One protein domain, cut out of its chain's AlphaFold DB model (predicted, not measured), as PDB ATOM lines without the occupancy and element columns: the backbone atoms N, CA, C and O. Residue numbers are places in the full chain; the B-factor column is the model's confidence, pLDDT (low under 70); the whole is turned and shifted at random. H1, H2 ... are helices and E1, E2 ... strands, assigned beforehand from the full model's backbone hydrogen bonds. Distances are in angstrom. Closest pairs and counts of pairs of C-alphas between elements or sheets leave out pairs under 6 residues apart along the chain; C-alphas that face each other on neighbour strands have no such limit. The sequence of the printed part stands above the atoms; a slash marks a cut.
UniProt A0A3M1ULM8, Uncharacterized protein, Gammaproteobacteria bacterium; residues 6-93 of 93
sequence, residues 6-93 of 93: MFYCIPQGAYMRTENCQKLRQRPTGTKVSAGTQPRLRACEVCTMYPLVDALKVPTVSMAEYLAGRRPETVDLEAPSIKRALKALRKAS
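What this domain is: This is residues 6 to 93 of the 93 residues of an uncharacterized protein of Gammaproteobacteria bacterium (UniProt A0A3M1ULM8). A short hairpin of two strands, E1 and E2, sits in the body with the small helix H3 near its middle, while H1 and H2 pack on each other at one side, where residues 26 to 32 and 34 to 39, of which 39 belongs to H2, stick out, with residues 26 to 38 making a wide loop between the two helices. The small helix H4 and the longest helix, H5, lie at opposite ends of the body, joined by the long stretch of residues 68 to 79. The printed part has 88 residues, with two named strands and then five named helices along the chain; the sheet has the order E1, E2 and is antiparallel, and the class is mostly helix. The whole is compact, with a radius of gyration of the C-alphas of 13.6 A and spans of 34 by 33 by 19 A.

Where its parts are: E1, residues 6 to 9, begins at C-alpha 6 at (33.731, 26.833, 102.375). E2 is residues 14 to 17, 10.2 A long, and H1, residues 18 to 25, is 11.1 A long. H2 is residues 39 to 45, 10.3 A long, and begins at C-alpha 39 at (16.838, 27.979, 104.352). H3 is residues 50 to 54 and H4 residues 63 to 67. H5, residues 80 to 91, is 16.6 A long and ends at C-alpha 91 at (31.835, 39.093, 124.787).

How they stand to each other: E1 and E2 form an antiparallel hairpin, their directions at 140 degrees, with N 7 and O 16 at 2.9 A and N 9 and O 14 at 2.8 A, within hydrogen-bond range. The closest C-alphas of E1 and H4, those of Met 6 and Met 63, are 6.1 A apart. H1 and H2 touch, with Cys 21 and Cys 44 as their closest C-alphas at 5.3 A, and are only just about perpendicular at 71 degrees. H1 and H3 only just touch, with 3 pairs of C-alphas within 8 A, the closest those of Cys 21 and Tyr 50 at 7.4 A. H5 touches H3 with residues 85 to 89 alone, the C-alphas of Pro 51 and Leu 89 being closest at 7.0 A. H4 and H5 are apart. In H3, H4 and H5 every O i to N i+4 pair is within hydrogen-bond range; in H1 it is 2 of 4 and in H2 2 of 3.

The domain as a whole: The two C-alphas farthest apart, those of Gly 30 and Ala 68, are 38.8 A apart. The printed part has no cut. The links from H1 to H2 and from H4 to H5 are long. The mean pLDDT of the printed part is 73.5, and residues 23 to 43, 45, 48 and 90 to 93 are under 70.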
ATOM      1  N   MET A   6      34.619  27.846 101.846       87.50
ATOM      2  CA  MET A   6      33.731  26.833 102.375       87.50
ATOM      3  C   MET A   6      34.188  26.469 103.782       87.50
ATOM      4  O   MET A   6      35.375  26.242 104.015       87.50
ATOM      5  N   PHE A   7      33.243  26.369 104.709       87.06
ATOM      6  CA  PHE A   7      33.479  25.890 106.068       87.06
ATOM      7  C   PHE A   7      32.403  24.880 106.459       87.06
ATOM      8  O   PHE A   7      31.314  24.863 105.879       87.06
ATOM      9  N   TYR A   8      32.698  24.024 107.431       85.69
ATOM     10  CA  TYR A   8      31.713  23.084 107.954       85.69
ATOM     11  C   TYR A   8      30.926  23.716 109.103       85.69
ATOM     12  O   TYR A   8      31.506  24.198 110.074       85.69
ATOM     13  N   CYS A   9      29.599  23.713 109.008       83.25
ATOM     14  CA  CYS A   9      28.727  24.150 110.083       83.25
ATOM     15  C   CYS A   9      28.197  22.958 110.871       83.25
ATOM     16  O   CYS A   9      27.293  22.253 110.426       83.25
ATOM     17  N   ILE A  10      28.724  22.787 112.076       79.62
ATOM     18  CA  ILE A  10      28.433  21.658 112.964       79.62
ATOM     19  C   ILE A  10      26.960  21.572 113.381       79.62
ATOM     20  O   ILE A  10      26.372  20.517 113.157       79.62
ATOM     21  N   PRO A  11      26.300  22.635 113.890       72.56
ATOM     22  CA  PRO A  11      24.891  22.530 114.288       72.56
ATOM     23  C   PRO A  11      23.938  22.273 113.111       72.56
ATOM     24  O   PRO A  11      22.759  22.016 113.325       72.56
ATOM     25  N   GLN A  12      24.414  22.388 111.870       72.88
ATOM     26  CA  GLN A  12      23.637  22.124 110.658       72.88
ATOM     27  C   GLN A  12      24.102  20.861 109.924       72.88
ATOM     28  O   GLN A  12      23.475  20.467 108.945       72.88
ATOM     29  N   GLY A  13      25.213  20.252 110.352       79.69
ATOM     30  CA  GLY A  13      25.841  19.122 109.675       79.69
ATOM     31  C   GLY A  13      26.230  19.388 108.214       79.69
ATOM     32  O   GLY A  13      26.319  18.444 107.432       79.69
ATOM     33  N   ALA A  14      26.422  20.650 107.810       82.00
ATOM     34  CA  ALA A  14      26.464  21.043 106.399       82.00
ATOM     35  C   ALA A  14      27.632  21.977 106.057       82.00
ATOM     36  O   ALA A  14      28.039  22.818 106.858       82.00
ATOM     37  N   TYR A  15      28.134  21.879 104.822       85.12
ATOM     38  CA  TYR A  15      29.147  22.792 104.288       85.12
ATOM     39  C   TYR A  15      28.505  24.087 103.786       85.12
ATOM     40  O   TYR A  15      27.572  24.061 102.981       85.12
ATOM     41  N   MET A  16      29.026  25.229 104.231       83.56
ATOM     42  CA  MET A  16      28.481  26.549 103.924       83.56
ATOM     43  C   MET A  16      29.523  27.474 103.303       83.56
ATOM     44  O   MET A  16      30.703  27.407 103.636       83.56
ATOM     45  N   ARG A  17      29.056  28.367 102.421       84.88
ATOM     46  CA  ARG A  17      29.857  29.466 101.863       84.88
ATOM     47  C   ARG A  17      29.899  30.639 102.830       84.88
ATOM     48  O   ARG A  17      28.847  31.086 103.292       84.88
ATOM     49  N   THR A  18      31.085  31.190 103.059       80.56
ATOM     50  CA  THR A  18      31.286  32.400 103.872       80.56
ATOM     51  C   THR A  18      30.502  33.593 103.339       80.56
ATOM     52  O   THR A  18      29.897  34.327 104.117       80.56
ATOM     53  N   GLU A  19      30.426  33.751 102.016       78.38
ATOM     54  CA  GLU A  19      29.707  34.856 101.377       78.38
ATOM     55  C   GLU A  19      28.205  34.866 101.723       78.38
ATOM     56  O   GLU A  19      27.635  35.926 101.995       78.38
ATOM     57  N   ASN A  20      27.571  33.687 101.788       73.44
ATOM     58  CA  ASN A  20      26.154  33.559 102.155       73.44
ATOM     59  C   ASN A  20      25.900  34.076 103.574       73.44
ATOM     60  O   ASN A  20      24.924  34.783 103.817       73.44
ATOM     61  N   CYS A  21      26.804  33.755 104.497       73.75
ATOM     62  CA  CYS A  21      26.709  34.202 105.878       73.75
ATOM     63  C   CYS A  21      27.078  35.690 106.036       73.75
ATOM     64  O   CYS A  21      26.565  36.374 106.921       73.75
ATOM     65  N   GLN A  22      27.910  36.242 105.149       73.00
ATOM     66  CA  GLN A  22      28.295  37.651 105.203       73.00
ATOM     67  C   GLN A  22      27.193  38.595 104.725       73.00
ATOM     68  O   GLN A  22      27.003  39.658 105.319       73.00
ATOM     69  N   LYS A  23      26.438  38.193 103.696       67.44
ATOM     70  CA  LYS A  23      25.252  38.926 103.227       67.44
ATOM     71  C   LYS A  23      24.199  39.081 104.334       67.44
ATOM     72  O   LYS A  23      23.488  40.078 104.354       67.44
ATOM     73  N   LEU A  24      24.147  38.154 105.296       64.12
ATOM     74  CA  LEU A  24      23.242  38.244 106.447       64.12
ATOM     75  C   LEU A  24      23.650  39.275 107.484       64.12
ATOM     76  O   LEU A  24      22.788  39.983 107.985       64.12
ATOM     77  N   ARG A  25      24.943  39.398 107.797       60.69
ATOM     78  CA  ARG A  25      25.405  40.405 108.769       60.69
ATOM     79  C   ARG A  25      25.203  41.837 108.300       60.69
ATOM     80  O   ARG A  25      25.126  42.740 109.119       60.69
ATOM     81  N   GLN A  26      25.157  42.044 106.989       63.56
ATOM     82  CA  GLN A  26      24.857  43.348 106.401       63.56
ATOM     83  C   GLN A  26      23.353  43.646 106.392       63.56
ATOM     84  O   GLN A  26      22.949  44.748 106.028       63.56
ATOM     85  N   ARG A  27      22.513  42.678 106.781       60.09
ATOM     86  CA  ARG A  27      21.076  42.879 106.904       60.09
ATOM     87  C   ARG A  27      20.794  43.639 108.208       60.09
ATOM     88  O   ARG A  27      21.369  43.282 109.235       60.09
ATOM     89  N   PRO A  28      19.922  44.661 108.198       54.00
ATOM     90  CA  PRO A  28      19.606  45.427 109.398       54.00
ATOM     91  C   PRO A  28      19.133  44.529 110.547       54.00
ATOM     92  O   PRO A  28      18.194  43.735 110.404       54.00
ATOM     93  N   THR A  29      19.776  44.661 111.704       50.09
ATOM     94  CA  THR A  29      19.375  44.003 112.948       50.09
ATOM     95  C   THR A  29      17.990  44.522 113.346       50.09
ATOM     96  O   THR A  29      17.816  45.716 113.559       50.09
ATOM     97  N   GLY A  30      16.985  43.643 113.399       47.16
ATOM     98  CA  GLY A  30      15.596  44.006 113.732       47.16
ATOM     99  C   GLY A  30      14.575  43.742 112.623       47.16
ATOM    100  O   GLY A  30      13.374  43.697 112.895       47.16
ATOM    101  N   THR A  31      15.014  43.472 111.389       45.22
ATOM    102  CA  THR A  31      14.097  42.951 110.364       45.22
ATOM    103  C   THR A  31      13.736  41.508 110.701       45.22
ATOM    104  O   THR A  31      14.526  40.596 110.457       45.22
ATOM    105  N   LYS A  32      12.545  41.302 111.288       50.06
ATOM    106  CA  LYS A  32      11.924  39.978 111.456       50.06
ATOM    107  C   LYS A  32      12.157  39.175 110.179       50.06
ATOM    108  O   LYS A  32      11.744  39.599 109.100       50.06
ATOM    109  N   VAL A  33      12.852  38.045 110.306       53.97
ATOM    110  CA  VAL A  33      13.129  37.130 109.196       53.97
ATOM    111  C   VAL A  33      11.786  36.746 108.581       53.97
ATOM    112  O   VAL A  33      11.008  36.015 109.192       53.97
ATOM    113  N   SER A  34      11.480  37.302 107.407       51.75
ATOM    114  CA  SER A  34      10.197  37.093 106.738       51.75
ATOM    115  C   SER A  34       9.984  35.596 106.517       51.75
ATOM    116  O   SER A  34      10.922  34.888 106.120       51.75
ATOM    117  N   ALA A  35       8.770  35.107 106.777       46.47
ATOM    118  CA  ALA A  35       8.370  33.754 106.409       46.47
ATOM    119  C   ALA A  35       8.583  33.595 104.890       46.47
ATOM    120  O   ALA A  35       7.983  34.325 104.109       46.47
ATOM    121  N   GLY A  36       9.528  32.736 104.489       54.38
ATOM    122  CA  GLY A  36      10.023  32.631 103.106       54.38
ATOM    123  C   GLY A  36      11.515  32.949 102.917       54.38
ATOM    124  O   GLY A  36      12.044  32.789 101.820       54.38
ATOM    125  N   THR A  37      12.230  33.365 103.969       56.41
ATOM    126  CA  THR A  37      13.691  33.557 103.892       56.41
ATOM    127  C   THR A  37      14.393  32.233 103.565       56.41
ATOM    128  O   THR A  37      14.078  31.200 104.156       56.41
ATOM    129  N   GLN A  38      15.352  32.266 102.628       58.16
ATOM    130  CA  GLN A  38      16.032  31.067 102.131       58.16
ATOM    131  C   GLN A  38      16.593  30.209 103.285       58.16
ATOM    132  O   GLN A  38      17.298  30.744 104.144       58.16
ATOM    133  N   PRO A  39      16.378  28.879 103.286       59.41
ATOM    134  CA  PRO A  39      16.838  27.979 104.352       59.41
ATOM    135  C   PRO A  39      18.337  28.087 104.663       59.41
ATOM    136  O   PRO A  39      18.753  28.013 105.816       59.41
ATOM    137  N   ARG A  40      19.155  28.348 103.632       59.06
ATOM    138  CA  ARG A  40      20.609  28.542 103.758       59.06
ATOM    139  C   ARG A  40      20.987  29.755 104.604       59.06
ATOM    140  O   ARG A  40      22.074  29.785 105.165       59.06
ATOM    141  N   LEU A  41      20.107  30.748 104.684       61.09
ATOM    142  CA  LEU A  41      20.353  31.953 105.458       61.09
ATOM    143  C   LEU A  41      20.082  31.721 106.951       61.09
ATOM    144  O   LEU A  41      20.916  32.065 107.783       61.09
ATOM    145  N   ARG A  42      18.987  31.026 107.289       64.06
ATOM    146  CA  ARG A  42      18.748  30.556 108.666       64.06
ATOM    147  C   ARG A  42      19.898  29.696 109.179       64.06
ATOM    148  O   ARG A  42      20.306  29.855 110.324       64.06
ATOM    149  N   ALA A  43      20.446  28.832 108.324       65.06
ATOM    150  CA  ALA A  43      21.569  27.966 108.670       65.06
ATOM    151  C   ALA A  43      22.804  28.756 109.148       65.06
ATOM    152  O   ALA A  43      23.467  28.317 110.079       65.06
ATOM    153  N   CYS A  44      23.085  29.931 108.573       70.31
ATOM    154  CA  CYS A  44      24.171  30.809 109.019       70.31
ATOM    155  C   CYS A  44      23.876  31.513 110.352       70.31
ATOM    156  O   CYS A  44      24.790  31.643 111.161       70.31
ATOM    157  N   GLU A  45      22.634  31.942 110.605       68.25
ATOM    158  CA  GLU A  45      22.242  32.567 111.884       68.25
ATOM    159  C   GLU A  45      22.400  31.599 113.061       68.25
ATOM    160  O   GLU A  45      22.881  31.977 114.127       68.25
ATOM    161  N   VAL A  46      22.052  30.329 112.849       70.56
ATOM    162  CA  VAL A  46      22.234  29.270 113.855       70.56
ATOM    163  C   VAL A  46      23.647  28.681 113.843       70.56
ATOM    164  O   VAL A  46      23.985  27.860 114.699       70.56
ATOM    165  N   CYS A  47      24.502  29.093 112.900       75.06
ATOM    166  CA  CYS A  47      25.868  28.606 112.824       75.06
ATOM    167  C   CYS A  47      26.786  29.343 113.795       75.06
ATOM    168  O   CYS A  47      27.413  30.353 113.469       75.06
ATOM    169  N   THR A  48      26.957  28.761 114.976       69.69
ATOM    170  CA  THR A  48      27.883  29.246 116.012       69.69
ATOM    171  C   THR A  48      29.346  29.306 115.555       69.69
ATOM    172  O   THR A  48      30.138  30.033 116.146       69.69
ATOM    173  N   MET A  49      29.702  28.579 114.491       72.69
ATOM    174  CA  MET A  49      31.048  28.538 113.909       72.69
ATOM    175  C   MET A  49      31.376  29.743 113.025       72.69
ATOM    176  O   MET A  49      32.549  30.032 112.812       72.69
ATOM    177  N   TYR A  50      30.381  30.457 112.495       72.62
ATOM    178  CA  TYR A  50      30.632  31.509 111.508       72.62
ATOM    179  C   TYR A  50      31.554  32.642 112.018       72.62
ATOM    180  O   TYR A  50      32.488  33.003 111.305       72.62
ATOM    181  N   PRO A  51      31.421  33.148 113.261       72.38
ATOM    182  CA  PRO A  51      32.372  34.119 113.808       72.38
ATOM    183  C   PRO A  51      33.811  33.586 113.939       72.38
ATOM    184  O   PRO A  51      34.765  34.359 113.882       72.38
ATOM    185  N   LEU A  52      33.990  32.268 114.080       76.38
ATOM    186  CA  LEU A  52      35.318  31.647 114.077       76.38
ATOM    187  C   LEU A  52      35.933  31.626 112.675       76.38
ATOM    188  O   LEU A  52      37.155  31.681 112.557       76.38
ATOM    189  N   VAL A  53      35.106  31.561 111.627       77.75
ATOM    190  CA  VAL A  53      35.562  31.606 110.232       77.75
ATOM    191  C   VAL A  53      36.210  32.950 109.928       77.75
ATOM    192  O   VAL A  53      37.310  32.984 109.384       77.75
ATOM    193  N   ASP A  54      35.585  34.054 110.343       71.38
ATOM    194  CA  ASP A  54      36.167  35.389 110.151       71.38
ATOM    195  C   ASP A  54      37.454  35.587 110.952       71.38
ATOM    196  O   ASP A  54      38.379  36.250 110.492       71.38
ATOM    197  N   ALA A  55      37.534  34.981 112.137       73.88
ATOM    198  CA  ALA A  55      38.730  35.002 112.970       73.88
ATOM    199  C   ALA A  55      39.823  34.017 112.500       73.88
ATOM    200  O   ALA A  55      40.847  33.886 113.176       73.88
ATOM    201  N   LEU A  56      39.602  33.304 111.383       72.56
ATOM    202  CA  LEU A  56      40.476  32.245 110.858       72.56
ATOM    203  C   LEU A  56      40.806  31.169 111.908       72.56
ATOM    204  O   LEU A  56      41.899  30.607 111.938       72.56
ATOM    205  N   LYS A  57      39.861  30.904 112.814       79.31
ATOM    206  CA  LYS A  57      39.974  29.903 113.886       79.31
ATOM    207  C   LYS A  57      39.349  28.561 113.519       79.31
ATOM    208  O   LYS A  57      39.368  27.654 114.345       79.31
ATOM    209  N   VAL A  58      38.804  28.435 112.312       80.19
ATOM    210  CA  VAL A  58      38.318  27.167 111.763       80.19
ATOM    211  C   VAL A  58      38.928  26.920 110.381       80.19
ATOM    212  O   VAL A  58      39.154  27.880 109.636       80.19
ATOM    213  N   PRO A  59      39.179  25.652 110.020       84.69
ATOM    214  CA  PRO A  59      39.589  25.253 108.689       84.69
ATOM    215  C   PRO A  59      38.564  25.710 107.661       84.69
ATOM    216  O   PRO A  59      37.351  25.541 107.816       84.69
ATOM    217  N   THR A  60      39.078  26.280 106.585       87.94
ATOM    218  CA  THR A  60      38.289  26.626 105.412       87.94
ATOM    219  C   THR A  60      39.021  26.144 104.179       87.94
ATOM    220  O   THR A  60      40.245  26.035 104.181       87.94
ATOM    221  N   VAL A  61      38.269  25.857 103.128       90.50
ATOM    222  CA  VAL A  61      38.824  25.552 101.807       90.50
ATOM    223  C   VAL A  61      38.224  26.509 100.799       90.50
ATOM    224  O   VAL A  61      37.113  27.005 100.997       90.50
ATOM    225  N   SER A  62      38.935  26.787  99.715       90.06
ATOM    226  CA  SER A  62      38.351  27.566  98.626       90.06
ATOM    227  C   SER A  62      37.199  26.811  97.958       90.06
ATOM    228  O   SER A  62      37.124  25.583  97.988       90.06
ATOM    229  N   MET A  63      36.296  27.543  97.307       87.81
ATOM    230  CA  MET A  63      35.234  26.931  96.505       87.81
ATOM    231  C   MET A  63      35.792  26.006  95.412       87.81
ATOM    232  O   MET A  63      35.231  24.943  95.166       87.81
ATOM    233  N   ALA A  64      36.915  26.379  94.792       89.06
ATOM    234  CA  ALA A  64      37.585  25.554  93.790       89.06
ATOM    235  C   ALA A  64      38.074  24.225  94.386       89.06
ATOM    236  O   ALA A  64      37.801  23.166  93.829       89.06
ATOM    237  N   GLU A  65      38.718  24.264  95.557       89.56
ATOM    238  CA  GLU A  65      39.127  23.056  96.281       89.56
ATOM    239  C   GLU A  65      37.927  22.196  96.686       89.56
ATOM    240  O   GLU A  65      37.984  20.973  96.567       89.56
ATOM    241  N   TYR A  66      36.828  22.825  97.107       89.75
ATOM    242  CA  TYR A  66      35.597  22.120  97.448       89.75
ATOM    243  C   TYR A  66      34.983  21.383  96.257       89.75
ATOM    244  O   TYR A  66      34.590  20.222  96.381       89.75
ATOM    245  N   LEU A  67      34.935  22.032  95.091       88.62
ATOM    246  CA  LEU A  67      34.476  21.415  93.844       88.62
ATOM    247  C   LEU A  67      35.448  20.340  93.336       88.62
ATOM    248  O   LEU A  67      35.003  19.363  92.744       88.62
ATOM    249  N   ALA A  68      36.742  20.469  93.635       92.62
ATOM    250  CA  ALA A  68      37.754  19.440  93.399       92.62
ATOM    251  C   ALA A  68      37.710  18.283  94.424       92.62
ATOM    252  O   ALA A  68      38.540  17.379  94.372       92.62
ATOM    253  N   GLY A  69      36.755  18.298  95.363       89.50
ATOM    254  CA  GLY A  69      36.508  17.217  96.317       89.50
ATOM    255  C   GLY A  69      37.139  17.402  97.698       89.50
ATOM    256  O   GLY A  69      36.845  16.610  98.595       89.50
ATOM    257  N   ARG A  70      37.943  18.450  97.930       90.31
ATOM    258  CA  ARG A  70      38.473  18.740  99.271       90.31
ATOM    259  C   ARG A  70      37.371  19.240 100.192       90.31
ATOM    260  O   ARG A  70      36.517  20.033  99.811       90.31
ATOM    261  N   ARG A  71      37.397  18.817 101.450       87.81
ATOM    262  CA  ARG A  71      36.439  19.265 102.462       87.81
ATOM    263  C   ARG A  71      37.181  20.007 103.569       87.81
ATOM    264  O   ARG A  71      38.269  19.572 103.934       87.81
ATOM    265  N   PRO A  72      36.631  21.119 104.088       84.56
ATOM    266  CA  PRO A  72      37.181  21.740 105.281       84.56
ATOM    267  C   PRO A  72      37.053  20.759 106.446       84.56
ATOM    268  O   PRO A  72      35.999  20.142 106.625       84.56
ATOM    269  N   GLU A  73      38.128  20.612 107.212       83.19
ATOM    270  CA  GLU A  73      38.159  19.731 108.373       83.19
ATOM    271  C   GLU A  73      37.116  20.160 109.408       83.19
ATOM    272  O   GLU A  73      36.864  21.350 109.637       83.19
ATOM    273  N   THR A  74      36.495  19.170 110.042       77.50
ATOM    274  CA  THR A  74      35.568  19.407 111.141       77.50
ATOM    275  C   THR A  74      36.350  19.759 112.391       77.50
ATOM    276  O   THR A  74      37.295  19.066 112.759       77.50
ATOM    277  N   VAL A  75      35.928  20.819 113.067       76.94
ATOM    278  CA  VAL A  75      36.559  21.277 114.303       76.94
ATOM    279  C   VAL A  75      35.819  20.702 115.491       76.94
ATOM    280  O   VAL A  75      34.591  20.727 115.528       76.94
ATOM    281  N   ASP A  76      36.561  20.241 116.488       79.81
ATOM    282  CA  ASP A  76      35.976  19.918 117.778       79.81
ATOM    283  C   ASP A  76      35.597  21.212 118.519       79.81
ATOM    284  O   ASP A  76      36.457  21.984 118.956       79.81
ATOM    285  N   LEU A  77      34.292  21.466 118.648       74.75
ATOM    286  CA  LEU A  77      33.767  22.608 119.405       74.75
ATOM    287  C   LEU A  77      34.072  22.510 120.895       74.75
ATOM    288  O   LEU A  77      34.095  23.538 121.581       74.75
ATOM    289  N   GLU A  78      34.317  21.299 121.392       79.06
ATOM    290  CA  GLU A  78      34.619  21.071 122.790       79.06
ATOM    291  C   GLU A  78      36.084  21.381 123.129       79.06
ATOM    292  O   GLU A  78      36.423  21.559 124.307       79.06
ATOM    293  N   ALA A  79      36.933  21.551 122.109       80.75
ATOM    294  CA  ALA A  79      38.335  21.883 122.278       80.75
ATOM    295  C   ALA A  79      38.501  23.185 123.097       80.75
ATOM    296  O   ALA A  79      37.866  24.207 122.796       80.75
ATOM    297  N   PRO A  80      39.392  23.218 124.110       81.81
ATOM    298  CA  PRO A  80      39.550  24.378 124.991       81.81
ATOM    299  C   PRO A  80      39.880  25.685 124.254       81.81
ATOM    300  O   PRO A  80      39.434  26.761 124.658       81.81
ATOM    301  N   SER A  81      40.649  25.606 123.165       78.81
ATOM    302  CA  SER A  81      41.005  26.738 122.302       78.81
ATOM    303  C   SER A  81      39.782  27.330 121.594       78.81
ATOM    304  O   SER A  81      39.612  28.551 121.567       78.81
ATOM    305  N   ILE A  82      38.891  26.473 121.094       79.31
ATOM    306  CA  ILE A  82      37.662  26.854 120.396       79.31
ATOM    307  C   ILE A  82      36.624  27.394 121.380       79.31
ATOM    308  O   ILE A  82      36.063  28.464 121.138       79.31
ATOM    309  N   LYS A  83      36.449  26.758 122.548       80.69
ATOM    310  CA  LYS A  83      35.595  27.288 123.628       80.69
ATOM    311  C   LYS A  83      36.010  28.695 124.054       80.69
ATOM    312  O   LYS A  83      35.156  29.566 124.230       80.69
ATOM    313  N   ARG A  84      37.318  28.943 124.205       81.69
ATOM    314  CA  ARG A  84      37.852  30.276 124.536       81.69
ATOM    315  C   ARG A  84      37.574  31.282 123.422       81.69
ATOM    316  O   ARG A  84      37.107  32.378 123.726       81.69
ATOM    317  N   ALA A  85      37.800  30.909 122.163       78.00
ATOM    318  CA  ALA A  85      37.515  31.766 121.015       78.00
ATOM    319  C   ALA A  85      36.021  32.124 120.925       78.00
ATOM    320  O   ALA A  85      35.679  33.299 120.826       78.00
ATOM    321  N   LEU A  86      35.122  31.145 121.066       75.75
ATOM    322  CA  LEU A  86      33.672  31.366 121.088       75.75
ATOM    323  C   LEU A  86      33.232  32.262 122.251       75.75
ATOM    324  O   LEU A  86      32.384  33.135 122.075       75.75
ATOM    325  N   LYS A  87      33.814  32.080 123.442       79.25
ATOM    326  CA  LYS A  87      33.536  32.932 124.608       79.25
ATOM    327  C   LYS A  87      34.026  34.367 124.398       79.25
ATOM    328  O   LYS A  87      33.338  35.293 124.815       79.25
ATOM    329  N   ALA A  88      35.181  34.554 123.760       77.00
ATOM    330  CA  ALA A  88      35.705  35.875 123.417       77.00
ATOM    331  C   ALA A  88      34.817  36.583 122.383       77.00
ATOM    332  O   ALA A  88      34.458  37.739 122.577       77.00
ATOM    333  N   LEU A  89      34.380  35.864 121.347       70.12
ATOM    334  CA  LEU A  89      33.476  36.383 120.318       70.12
ATOM    335  C   LEU A  89      32.110  36.791 120.891       70.12
ATOM    336  O   LEU A  89      31.595  37.848 120.543       70.12
ATOM    337  N   ARG A  90      31.560  36.008 121.830       66.62
ATOM    338  CA  ARG A  90      30.313  36.341 122.547       66.62
ATOM    339  C   ARG A  90      30.414  37.564 123.457       66.62
ATOM    340  O   ARG A  90      29.392  38.165 123.739       66.62
ATOM    341  N   LYS A  91      31.607  37.897 123.956       61.78
ATOM    342  CA  LYS A  91      31.835  39.093 124.787       61.78
ATOM    343  C   LYS A  91      32.076  40.363 123.968       61.78
ATOM    344  O   LYS A  91      32.010  41.447 124.529       61.78
ATOM    345  N   ALA A  92      32.421  40.213 122.692       54.81
ATOM    346  CA  ALA A  92      32.677  41.314 121.765       54.81
ATOM    347  C   ALA A  92      31.447  41.688 120.912       54.81
ATOM    348  O   ALA A  92      31.551  42.580 120.074       54.81
ATOM    349  N   SER A  93      30.327  40.976 121.090       48.25
ATOM    350  CA  SER A  93      29.016  41.257 120.482       48.25
ATOM    351  C   SER A  93      28.125  41.975 121.484       48.25
ATOM    352  O   SER A  93      27.317  42.811 121.034       48.25
TER     353      SER A  93